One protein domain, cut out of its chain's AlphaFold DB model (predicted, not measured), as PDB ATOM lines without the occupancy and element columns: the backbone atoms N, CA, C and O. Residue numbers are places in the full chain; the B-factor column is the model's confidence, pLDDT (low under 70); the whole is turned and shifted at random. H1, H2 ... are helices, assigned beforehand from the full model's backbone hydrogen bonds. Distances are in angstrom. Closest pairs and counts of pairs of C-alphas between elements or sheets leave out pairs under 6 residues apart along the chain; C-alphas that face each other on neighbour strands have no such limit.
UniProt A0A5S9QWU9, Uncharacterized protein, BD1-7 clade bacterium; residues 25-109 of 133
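Overview. This is residues 25 to 109 of the 133 residues of an uncharacterized protein of BD1-7 clade bacterium (UniProt A0A5S9QWU9). H3 and H6 cross H1, with the H4-H5 hairpin by one end and H2 by the other. Six named helices, H1 to H6, lie among 85 printed residues: all helix. It is compact, radius of gyration of the C-alphas 11.9 A, spans 35 by 23 by 22 A.

Arrangement. H3, residues 46 to 60, touches H1, residues 25 to 37, with C-alphas 53 and 31 closest, 6.2 A. H6, residues 100 to 108, touches H1 at 74 degrees, with C-alphas 101 and 32 closest, 5.4 A. H4, residues 66 to 73, and H5, residues 81 to 93, form a hairpin at 28 degrees. H2, residues 39 to 42, touches H1 only at the corner. Every O i to N i+4 pair is within hydrogen-bond range in H1, H3, H4 and H5; 3 of 5 in H6.

Along the chain. H1 begins at C-alpha 25 (-33.853, -41.438, -26.420); H3 is 21.2 A long; H6 ends at C-alpha 108 (-34.706, -27.717, -13.624).

Size, cuts and confidence. The printed part has no cut; no printed residue is under 70.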
ATOM      1  N   PHE A  25     -33.513 -42.862 -26.475       97.75
ATOM      2  CA  PHE A  25     -33.853 -41.438 -26.420       97.75
ATOM      3  C   PHE A  25     -35.345 -41.219 -26.133       97.75
ATOM      4  O   PHE A  25     -35.691 -40.396 -25.285       97.75
ATOM      5  N   ASP A  26     -36.225 -41.997 -26.768       97.19
ATOM      6  CA  ASP A  26     -37.673 -41.946 -26.517       97.19
ATOM      7  C   ASP A  26     -38.008 -42.368 -25.087       97.19
ATOM      8  O   ASP A  26     -38.893 -41.793 -24.454       97.19
ATOM      9  N   LEU A  27     -37.257 -43.327 -24.547       97.06
ATOM     10  CA  LEU A  27     -37.418 -43.763 -23.169       97.06
ATOM     11  C   LEU A  27     -37.000 -42.674 -22.168       97.06
ATOM     12  O   LEU A  27     -37.706 -42.436 -21.190       97.06
ATOM     13  N   VAL A  28     -35.910 -41.947 -22.435       97.62
ATOM     14  CA  VAL A  28     -35.543 -40.773 -21.626       97.62
ATOM     15  C   VAL A  28     -36.629 -39.701 -21.704       97.62
ATOM     16  O   VAL A  28     -37.040 -39.181 -20.667       97.62
ATOM     17  N   CYS A  29     -37.154 -39.410 -22.899       97.88
ATOM     18  CA  CYS A  29     -38.275 -38.479 -23.052       97.88
ATOM     19  C   CYS A  29     -39.508 -38.918 -22.252       97.88
ATOM     20  O   CYS A  29     -40.164 -38.100 -21.609       97.88
ATOM     21  N   HIS A  30     -39.801 -40.218 -22.237       97.19
ATOM     22  CA  HIS A  30     -40.889 -40.767 -21.441       97.19
ATOM     23  C   HIS A  30     -40.725 -40.460 -19.944       97.19
ATOM     24  O   HIS A  30     -41.693 -40.053 -19.311       97.19
ATOM     25  N   TYR A  31     -39.515 -40.537 -19.385       96.75
ATOM     26  CA  TYR A  31     -39.282 -40.169 -17.980       96.75
ATOM     27  C   TYR A  31     -39.472 -38.674 -17.709       96.75
ATOM     28  O   TYR A  31     -39.967 -38.295 -16.649       96.75
ATOM     29  N   PHE A  32     -39.135 -37.810 -18.669       96.75
ATOM     30  CA  PHE A  32     -39.475 -36.388 -18.577       96.75
ATOM     31  C   PHE A  32     -40.989 -36.151 -18.638       96.75
ATOM     32  O   PHE A  32     -41.501 -35.310 -17.901       96.75
ATOM     33  N   ASN A  33     -41.722 -36.926 -19.446       96.81
ATOM     34  CA  ASN A  33     -43.185 -36.884 -19.452       96.81
ATOM     35  C   ASN A  33     -43.769 -37.348 -18.108       96.81
ATOM     36  O   ASN A  33     -44.740 -36.755 -17.647       96.81
ATOM     37  N   GLU A  34     -43.196 -38.371 -17.464       95.19
ATOM     38  CA  GLU A  34     -43.612 -38.785 -16.116       95.19
ATOM     39  C   GLU A  34     -43.409 -37.644 -15.103       95.19
ATOM     40  O   GLU A  34     -44.336 -37.321 -14.365       95.19
ATOM     41  N   LEU A  35     -42.246 -36.976 -15.113       93.81
ATOM     42  CA  LEU A  35     -41.977 -35.825 -14.236       93.81
ATOM     43  C   LEU A  35     -42.961 -34.665 -14.433       93.81
ATOM     44  O   LEU A  35     -43.286 -33.970 -13.474       93.81
ATOM     45  N   GLU A  36     -43.368 -34.412 -15.676       93.56
ATOM     46  CA  GLU A  36     -44.269 -33.310 -16.014       93.56
ATOM     47  C   GLU A  36     -45.717 -33.579 -15.592       93.56
ATOM     48  O   GLU A  36     -46.406 -32.658 -15.161       93.56
ATOM     49  N   ASN A  37     -46.177 -34.825 -15.733       91.88
ATOM     50  CA  ASN A  37     -47.592 -35.176 -15.591       91.88
ATOM     51  C   ASN A  37     -47.960 -35.756 -14.217       91.88
ATOM     52  O   ASN A  37     -49.146 -35.923 -13.934       91.88
ATOM     53  N   ASP A  38     -46.980 -36.084 -13.375       91.25
ATOM     54  CA  ASP A  38     -47.219 -36.552 -12.010       91.25
ATOM     55  C   ASP A  38     -47.054 -35.403 -11.003       91.25
ATOM     56  O   ASP A  38     -45.961 -34.864 -10.795       91.25
ATOM     57  N   ASP A  39     -48.155 -35.048 -10.335       79.88
ATOM     58  CA  ASP A  39     -48.193 -33.961  -9.353       79.88
ATOM     59  C   ASP A  39     -47.199 -34.172  -8.197       79.88
ATOM     60  O   ASP A  39     -46.626 -33.201  -7.700       79.88
ATOM     61  N   GLY A  40     -46.950 -35.416  -7.781       78.88
ATOM     62  CA  GLY A  40     -45.983 -35.748  -6.736       78.88
ATOM     63  C   GLY A  40     -44.537 -35.570  -7.199       78.88
ATOM     64  O   GLY A  40     -43.711 -35.043  -6.450       78.88
ATOM     65  N   LEU A  41     -44.235 -35.941  -8.444       77.88
ATOM     66  CA  LEU A  41     -42.915 -35.735  -9.048       77.88
ATOM     67  C   LEU A  41     -42.644 -34.252  -9.345       77.88
ATOM     68  O   LEU A  41     -41.511 -33.784  -9.213       77.88
ATOM     69  N   SER A  42     -43.683 -33.475  -9.656       73.44
ATOM     70  CA  SER A  42     -43.564 -32.034  -9.902       73.44
ATOM     71  C   SER A  42     -43.081 -31.248  -8.672       73.44
ATOM     72  O   SER A  42     -42.444 -30.205  -8.817       73.44
ATOM     73  N   GLN A  43     -43.313 -31.749  -7.454       84.56
ATOM     74  CA  GLN A  43     -42.870 -31.101  -6.211       84.56
ATOM     75  C   GLN A  43     -41.413 -31.419  -5.845       84.56
ATOM     76  O   GLN A  43     -40.864 -30.814  -4.923       84.56
ATOM     77  N   MET A  44     -40.774 -32.350  -6.557       89.75
ATOM     78  CA  MET A  44     -39.383 -32.722  -6.318       89.75
ATOM     79  C   MET A  44     -38.431 -31.566  -6.626       89.75
ATOM     80  O   MET A  44     -38.577 -30.855  -7.625       89.75
ATOM     81  N   SER A  45     -37.396 -31.428  -5.799       92.81
ATOM     82  CA  SER A  45     -36.252 -30.568  -6.085       92.81
ATOM     83  C   SER A  45     -35.522 -31.021  -7.353       92.81
ATOM     84  O   SER A  45     -35.611 -32.177  -7.769       92.81
ATOM     85  N   GLY A  46     -34.727 -30.133  -7.955       92.00
ATOM     86  CA  GLY A  46     -33.984 -30.476  -9.173       92.00
ATOM     87  C   GLY A  46     -33.050 -31.682  -9.026       92.00
ATOM     88  O   GLY A  46     -32.894 -32.446  -9.977       92.00
ATOM     89  N   ALA A  47     -32.497 -31.892  -7.827       92.69
ATOM     90  CA  ALA A  47     -31.666 -33.050  -7.503       92.69
ATOM     91  C   ALA A  47     -32.478 -34.348  -7.392       92.69
ATOM     92  O   ALA A  47     -32.043 -35.394  -7.865       92.69
ATOM     93  N   GLU A  48     -33.671 -34.289  -6.803       94.12
ATOM     94  CA  GLU A  48     -34.579 -35.439  -6.730       94.12
ATOM     95  C   GLU A  48     -35.095 -35.826  -8.119       94.12
ATOM     96  O   GLU A  48     -35.086 -37.008  -8.458       94.12
ATOM     97  N   ARG A  49     -35.436 -34.844  -8.964       94.38
ATOM     98  CA  ARG A  49     -35.806 -35.087 -10.368       94.38
ATOM     99  C   ARG A  49     -34.658 -35.706 -11.166       94.38
ATOM    100  O   ARG A  49     -34.887 -36.600 -11.976       94.38
ATOM    101  N   PHE A  50     -33.424 -35.254 -10.928       95.19
ATOM    102  CA  PHE A  50     -32.242 -35.854 -11.545       95.19
ATOM    103  C   PHE A  50     -32.091 -37.315 -11.128       95.19
ATOM    104  O   PHE A  50     -31.994 -38.180 -11.992       95.19
ATOM    105  N   ASN A  51     -32.147 -37.594  -9.823       95.00
ATOM    106  CA  ASN A  51     -32.042 -38.956  -9.301       95.00
ATOM    107  C   ASN A  51     -33.151 -39.863  -9.849       95.00
ATOM    108  O   ASN A  51     -32.890 -41.022 -10.156       95.00
ATOM    109  N   PHE A  52     -34.372 -39.343  -9.999       95.12
ATOM    110  CA  PHE A  52     -35.479 -40.071 -10.614       95.12
ATOM    111  C   PHE A  52     -35.142 -40.510 -12.047       95.12
ATOM    112  O   PHE A  52     -35.212 -41.703 -12.352       95.12
ATOM    113  N   ILE A  53     -34.724 -39.576 -12.909       95.94
ATOM    114  CA  ILE A  53     -34.361 -39.890 -14.299       95.94
ATOM    115  C   ILE A  53     -33.155 -40.834 -14.339       95.94
ATOM    116  O   ILE A  53     -33.182 -41.844 -15.041       95.94
ATOM    117  N   GLU A  54     -32.113 -40.543 -13.560       95.94
ATOM    118  CA  GLU A  54     -30.881 -41.330 -13.531       95.94
ATOM    119  C   GLU A  54     -31.147 -42.788 -13.129       95.94
ATOM    120  O   GLU A  54     -30.658 -43.711 -13.784       95.94
ATOM    121  N   GLN A  55     -31.953 -43.017 -12.089       96.25
ATOM    122  CA  GLN A  55     -32.307 -44.368 -11.648       96.25
ATOM    123  C   GLN A  55     -33.097 -45.127 -12.715       96.25
ATOM    124  O   GLN A  55     -32.835 -46.307 -12.944       96.25
ATOM    125  N   ARG A  56     -34.038 -44.463 -13.396       97.00
ATOM    126  CA  ARG A  56     -34.838 -45.074 -14.466       97.00
ATOM    127  C   ARG A  56     -33.990 -45.441 -15.682       97.00
ATOM    128  O   ARG A  56     -34.129 -46.553 -16.193       97.00
ATOM    129  N   ILE A  57     -33.077 -44.556 -16.089       97.19
ATOM    130  CA  ILE A  57     -32.103 -44.804 -17.160       97.19
ATOM    131  C   ILE A  57     -31.220 -45.999 -16.806       97.19
ATOM    132  O   ILE A  57     -31.174 -46.956 -17.573       97.19
ATOM    133  N   LYS A  58     -30.588 -45.999 -15.626       96.56
ATOM    134  CA  LYS A  58     -29.707 -47.095 -15.179       96.56
ATOM    135  C   LYS A  58     -30.429 -48.436 -15.056       96.56
ATOM    136  O   LYS A  58     -29.819 -49.477 -15.270       96.56
ATOM    137  N   ALA A  59     -31.713 -48.422 -14.702       97.00
ATOM    138  CA  ALA A  59     -32.513 -49.636 -14.585       97.00
ATOM    139  C   ALA A  59     -32.981 -50.195 -15.939       97.00
ATOM    140  O   ALA A  59     -33.249 -51.392 -16.032       97.00
ATOM    141  N   SER A  60     -33.108 -49.348 -16.965       96.56
ATOM    142  CA  SER A  60     -33.808 -49.707 -18.208       96.56
ATOM    143  C   SER A  60     -32.910 -49.744 -19.442       96.56
ATOM    144  O   SER A  60     -33.246 -50.426 -20.408       96.56
ATOM    145  N   LEU A  61     -31.785 -49.026 -19.426       96.38
ATOM    146  CA  LEU A  61     -30.851 -48.939 -20.543       96.38
ATOM    147  C   LEU A  61     -29.495 -49.550 -20.162       96.38
ATOM    148  O   LEU A  61     -28.977 -49.257 -19.082       96.38
ATOM    149  N   PRO A  62     -28.889 -50.379 -21.033       96.88
ATOM    150  CA  PRO A  62     -27.517 -50.822 -20.830       96.88
ATOM    151  C   PRO A  62     -26.553 -49.634 -20.945       96.88
ATOM    152  O   PRO A  62     -26.802 -48.701 -21.704       96.88
ATOM    153  N   GLU A  63     -25.404 -49.697 -20.269       96.44
ATOM    154  CA  GLU A  63     -24.394 -48.618 -20.307       96.44
ATOM    155  C   GLU A  63     -23.821 -48.367 -21.713       96.44
ATOM    156  O   GLU A  63     -23.271 -47.307 -21.990       96.44
ATOM    157  N   SER A  64     -23.961 -49.337 -22.622       96.25
ATOM    158  CA  SER A  64     -23.586 -49.202 -24.032       96.25
ATOM    159  C   SER A  64     -24.637 -48.488 -24.893       96.25
ATOM    160  O   SER A  64     -24.401 -48.297 -26.083       96.25
ATOM    161  N   ASP A  65     -25.817 -48.174 -24.350       97.81
ATOM    162  CA  ASP A  65     -26.868 -47.464 -25.080       97.81
ATOM    163  C   ASP A  65     -26.480 -45.995 -25.296       97.81
ATOM    164  O   ASP A  65     -25.990 -45.318 -24.391       97.81
ATOM    165  N   TYR A  66     -26.722 -45.469 -26.497       97.69
ATOM    166  CA  TYR A  66     -26.356 -44.090 -26.816       97.69
ATOM    167  C   TYR A  66     -27.103 -43.058 -25.967       97.69
ATOM    168  O   TYR A  66     -26.523 -42.021 -25.648       97.69
ATOM    169  N   ALA A  67     -28.353 -43.314 -25.571       97.81
ATOM    170  CA  ALA A  67     -29.095 -42.407 -24.703       97.81
ATOM    171  C   ALA A  67     -28.551 -42.429 -23.269       97.81
ATOM    172  O   ALA A  67     -28.476 -41.371 -22.645       97.81
ATOM    173  N   TYR A  68     -28.097 -43.593 -22.784       98.19
ATOM    174  CA  TYR A  68     -27.374 -43.697 -21.512       98.19
ATOM    175  C   TYR A  68     -26.106 -42.839 -21.550       98.19
ATOM    176  O   TYR A  68     -25.931 -41.949 -20.719       98.19
ATOM    177  N   LEU A  69     -25.247 -43.069 -22.548       98.00
ATOM    178  CA  LEU A  69     -23.970 -42.365 -22.689       98.00
ATOM    179  C   LEU A  69     -24.163 -40.853 -22.847       98.00
ATOM    180  O   LEU A  69     -23.432 -40.060 -22.260       98.00
ATOM    181  N   THR A  70     -25.171 -40.450 -23.622       97.50
ATOM    182  CA  THR A  70     -25.503 -39.035 -23.819       97.50
ATOM    183  C   THR A  70     -26.002 -38.405 -22.522       97.50
ATOM    184  O   THR A  70     -25.583 -37.302 -22.182       97.50
ATOM    185  N   TRP A  71     -26.878 -39.087 -21.778       96.94
ATOM    186  CA  TRP A  71     -27.350 -38.590 -20.488       96.94
ATOM    187  C   TRP A  71     -26.193 -38.382 -19.507       96.94
ATOM    188  O   TRP A  71     -26.082 -37.299 -18.932       96.94
ATOM    189  N   ASP A  72     -25.315 -39.380 -19.372       96.12
ATOM    190  CA  ASP A  72     -24.154 -39.349 -18.476       96.12
ATOM    191  C   ASP A  72     -23.186 -38.201 -18.816       96.12
ATOM    192  O   ASP A  72     -22.756 -37.444 -17.943       96.12
ATOM    193  N   ALA A  73     -22.936 -37.971 -20.108       95.12
ATOM    194  CA  ALA A  73     -22.091 -36.870 -20.566       95.12
ATOM    195  C   ALA A  73     -22.677 -35.475 -20.267       95.12
ATOM    196  O   ALA A  73     -21.932 -34.502 -20.151       95.12
ATOM    197  N   LEU A  74     -24.004 -35.359 -20.136       93.75
ATOM    198  CA  LEU A  74     -24.719 -34.086 -19.977       93.75
ATOM    199  C   LEU A  74     -25.196 -33.817 -18.544       93.75
ATOM    200  O   LEU A  74     -25.947 -32.865 -18.295       93.75
ATOM    201  N   VAL A  75     -24.754 -34.629 -17.582       91.31
ATOM    202  CA  VAL A  75     -25.098 -34.494 -16.158       91.31
ATOM    203  C   VAL A  75     -24.778 -33.088 -15.632       91.31
ATOM    204  O   VAL A  75     -25.592 -32.495 -14.921       91.31
ATOM    205  N   LEU A  76     -23.634 -32.524 -16.039       90.81
ATOM    206  CA  LEU A  76     -23.126 -31.227 -15.573       90.81
ATOM    207  C   LEU A  76     -23.561 -30.018 -16.418       90.81
ATOM    208  O   LEU A  76     -23.236 -28.892 -16.049       90.81
ATOM    209  N   SER A  77     -24.317 -30.228 -17.499       92.56
ATOM    210  CA  SER A  77     -24.718 -29.164 -18.434       92.56
ATOM    211  C   SER A  77     -26.244 -29.033 -18.529       92.56
ATOM    212  O   SER A  77     -26.807 -29.247 -19.601       92.56
ATOM    213  N   PRO A  78     -26.959 -28.701 -17.433       91.44
ATOM    214  CA  PRO A  78     -28.424 -28.663 -17.427       91.44
ATOM    215  C   PRO A  78     -29.020 -27.666 -18.433       91.44
ATOM    216  O   PRO A  78     -30.072 -27.949 -18.994       91.44
ATOM    217  N   GLU A  79     -28.348 -26.538 -18.688       92.31
ATOM    218  CA  GLU A  79     -28.812 -25.498 -19.623       92.31
ATOM    219  C   GLU A  79     -28.724 -25.934 -21.091       92.31
ATOM    220  O   GLU A  79     -29.587 -25.602 -21.897       92.31
ATOM    221  N   GLU A  80     -27.702 -26.715 -21.440       93.88
ATOM    222  CA  GLU A  80     -27.473 -27.176 -22.814       93.88
ATOM    223  C   GLU A  80     -28.073 -28.562 -23.068       93.88
ATOM    224  O   GLU A  80     -28.147 -29.000 -24.221       93.88
ATOM    225  N   ARG A  81     -28.519 -29.252 -22.008       95.19
ATOM    226  CA  ARG A  81     -28.886 -30.668 -22.041       95.19
ATOM    227  C   ARG A  81     -29.883 -30.978 -23.141       95.19
ATOM    228  O   ARG A  81     -29.648 -31.910 -23.895       95.19
ATOM    229  N   TYR A  82     -30.967 -30.213 -23.258       97.31
ATOM    230  CA  TYR A  82     -31.960 -30.464 -24.302       97.31
ATOM    231  C   TYR A  82     -31.359 -30.353 -25.711       97.31
ATOM    232  O   TYR A  82     -31.538 -31.252 -26.530       97.31
ATOM    233  N   SER A  83     -30.606 -29.284 -25.982       97.44
ATOM    234  CA  SER A  83     -30.019 -29.048 -27.305       97.44
ATOM    235  C   SER A  83     -29.021 -30.142 -27.707       97.44
ATOM    236  O   SER A  83     -29.106 -30.683 -28.811       97.44
ATOM    237  N   LEU A  84     -28.131 -30.531 -26.789       97.62
ATOM    238  CA  LEU A  84     -27.106 -31.547 -27.031       97.62
ATOM    239  C   LEU A  84     -27.708 -32.954 -27.095       97.62
ATOM    240  O   LEU A  84     -27.301 -33.761 -27.929       97.62
ATOM    241  N   PHE A  85     -28.722 -33.238 -26.275       97.94
ATOM    242  CA  PHE A  85     -29.425 -34.517 -26.306       97.94
ATOM    243  C   PHE A  85     -30.222 -34.688 -27.605       97.94
ATOM    244  O   PHE A  85     -30.145 -35.739 -28.233       97.94
ATOM    245  N   THR A  86     -30.905 -33.636 -28.067       98.00
ATOM    246  CA  THR A  86     -31.601 -33.619 -29.363       98.00
ATOM    247  C   THR A  86     -30.637 -33.811 -30.533       98.00
ATOM    248  O   THR A  86     -30.929 -34.575 -31.459       98.00
ATOM    249  N   GLN A  87     -29.469 -33.160 -30.495       97.88
ATOM    250  CA  GLN A  87     -28.428 -33.344 -31.505       97.88
ATOM    251  C   GLN A  87     -27.939 -34.798 -31.534       97.88
ATOM    252  O   GLN A  87     -27.899 -35.403 -32.605       97.88
ATOM    253  N   ALA A  88     -27.628 -35.380 -30.375       97.56
ATOM    254  CA  ALA A  88     -27.205 -36.775 -30.271       97.56
ATOM    255  C   ALA A  88     -28.289 -37.746 -30.766       97.56
ATOM    256  O   ALA A  88     -27.998 -38.630 -31.571       97.56
ATOM    257  N   ALA A  89     -29.545 -37.548 -30.355       97.56
ATOM    258  CA  ALA A  89     -30.675 -38.359 -30.798       97.56
ATOM    259  C   ALA A  89     -30.838 -38.310 -32.321       97.56
ATOM    260  O   ALA A  89     -30.965 -39.350 -32.969       97.56
ATOM    261  N   THR A  90     -30.757 -37.114 -32.906       96.44
ATOM    262  CA  THR A  90     -30.861 -36.920 -34.358       96.44
ATOM    263  C   THR A  90     -29.715 -37.606 -35.099       96.44
ATOM    264  O   THR A  90     -29.931 -38.282 -36.106       96.44
ATOM    265  N   GLU A  91     -28.492 -37.497 -34.580       96.81
ATOM    266  CA  GLU A  91     -27.322 -38.123 -35.191       96.81
ATOM    267  C   GLU A  91     -27.319 -39.646 -35.077       96.81
ATOM    268  O   GLU A  91     -26.890 -40.324 -36.011       96.81
ATOM    269  N   VAL A  92     -27.798 -40.211 -33.973       95.56
ATOM    270  CA  VAL A  92     -27.828 -41.667 -33.782       95.56
ATOM    271  C   VAL A  92     -28.971 -42.299 -34.572       95.56
ATOM    272  O   VAL A  92     -28.767 -43.301 -35.255       95.56
ATOM    273  N   THR A  93     -30.165 -41.709 -34.513       92.62
ATOM    274  CA  THR A  93     -31.364 -42.261 -35.169       92.62
ATOM    275  C   THR A  93     -31.445 -41.921 -36.656       92.62
ATOM    276  O   THR A  93     -32.196 -42.559 -37.393       92.62
ATOM    277  N   LYS A  94     -30.677 -40.920 -37.111       94.06
ATOM    278  CA  LYS A  94     -30.764 -40.336 -38.459       94.06
ATOM    279  C   LYS A  94     -32.163 -39.798 -38.787       94.06
ATOM    280  O   LYS A  94     -32.538 -39.729 -39.956       94.06
ATOM    281  N   GLN A  95     -32.921 -39.414 -37.761       92.12
ATOM    282  CA  GLN A  95     -34.252 -38.821 -37.857       92.12
ATOM    283  C   GLN A  95     -34.329 -37.582 -36.962       92.12
ATOM    284  O   GLN A  95     -33.707 -37.575 -35.904       92.12
ATOM    285  N   PRO A  96     -35.088 -36.538 -37.340       95.06
ATOM    286  CA  PRO A  96     -35.368 -35.436 -36.429       95.06
ATOM    287  C   PRO A  96     -35.998 -35.962 -35.138       95.06
ATOM    288  O   PRO A  96     -36.936 -36.758 -35.184       95.06
ATOM    289  N   TRP A  97     -35.493 -35.499 -34.001       96.50
ATOM    290  CA  TRP A  97     -35.987 -35.891 -32.689       96.50
ATOM    291  C   TRP A  97     -36.352 -34.661 -31.864       96.50
ATOM    292  O   TRP A  97     -35.714 -33.615 -31.975       96.50
ATOM    293  N   SER A  98     -37.385 -34.772 -31.033       97.06
ATOM    294  CA  SER A  98     -37.803 -33.705 -30.128       97.06
ATOM    295  C   SER A  98     -38.570 -34.274 -28.942       97.06
ATOM    296  O   SER A  98     -39.367 -35.194 -29.111       97.06
ATOM    297  N   CYS A  99     -38.401 -33.662 -27.774       97.50
ATOM    298  CA  CYS A  99     -39.161 -33.982 -26.572       97.50
ATOM    299  C   CYS A  99     -39.529 -32.699 -25.818       97.50
ATOM    300  O   CYS A  99     -38.656 -32.057 -25.237       97.50
ATOM    301  N   GLU A 100     -40.808 -32.316 -25.831       97.44
ATOM    302  CA  GLU A 100     -41.257 -31.050 -25.228       97.44
ATOM    303  C   GLU A 100     -41.064 -31.002 -23.710       97.44
ATOM    304  O   GLU A 100     -40.624 -29.989 -23.172       97.44
ATOM    305  N   SER A 101     -41.372 -32.092 -23.008       96.94
ATOM    306  CA  SER A 101     -41.199 -32.165 -21.554       96.94
ATOM    307  C   SER A 101     -39.726 -32.043 -21.166       96.94
ATOM    308  O   SER A 101     -39.390 -31.360 -20.199       96.94
ATOM    309  N   MET A 102     -38.824 -32.632 -21.956       97.31
ATOM    310  CA  MET A 102     -37.387 -32.472 -21.758       97.31
ATOM    311  C   MET A 102     -36.929 -31.038 -22.015       97.31
ATOM    312  O   MET A 102     -36.148 -30.519 -21.222       97.31
ATOM    313  N   ASP A 103     -37.422 -30.380 -23.066       97.38
ATOM    314  CA  ASP A 103     -37.129 -28.966 -23.330       97.38
ATOM    315  C   ASP A 103     -37.521 -28.095 -22.127       97.38
ATOM    316  O   ASP A 103     -36.683 -27.417 -21.529       97.38
ATOM    317  N   ARG A 104     -38.770 -28.233 -21.665       95.50
ATOM    318  CA  ARG A 104     -39.319 -27.453 -20.545       95.50
ATOM    319  C   ARG A 104     -38.620 -27.717 -19.212       95.50
ATOM    320  O   ARG A 104     -38.449 -26.791 -18.421       95.50
ATOM    321  N   LEU A 105     -38.250 -28.967 -18.929       94.88
ATOM    322  CA  LEU A 105     -37.785 -29.372 -17.600       94.88
ATOM    323  C   LEU A 105     -36.268 -29.529 -17.477       94.88
ATOM    324  O   LEU A 105     -35.779 -29.551 -16.346       94.88
ATOM    325  N   SER A 106     -35.514 -29.642 -18.574       93.62
ATOM    326  CA  SER A 106     -34.080 -29.981 -18.549       93.62
ATOM    327  C   SER A 106     -33.259 -29.092 -17.609       93.62
ATOM    328  O   SER A 106     -32.537 -29.614 -16.760       93.62
ATOM    329  N   SER A 107     -33.441 -27.774 -17.670       92.25
ATOM    330  CA  SER A 107     -32.734 -26.807 -16.819       92.25
ATOM    331  C   SER A 107     -33.080 -26.931 -15.328       92.25
ATOM    332  O   SER A 107     -32.270 -26.587 -14.468       92.25
ATOM    333  N   SER A 108     -34.260 -27.471 -15.002       90.69
ATOM    334  CA  SER A 108     -34.706 -27.717 -13.624       90.69
ATOM    335  C   SER A 108     -34.211 -29.045 -13.050       90.69
ATOM    336  O   SER A 108     -34.269 -29.244 -11.840       90.69
ATOM    337  N   VAL A 109     -33.724 -29.955 -13.896       91.31
ATOM    338  CA  VAL A 109     -33.164 -31.247 -13.494       91.31
ATOM    339  C   VAL A 109     -31.661 -31.068 -13.278       91.31
ATOM    340  O   VAL A 109     -30.893 -30.947 -14.234       91.31
TER     341      VAL A 109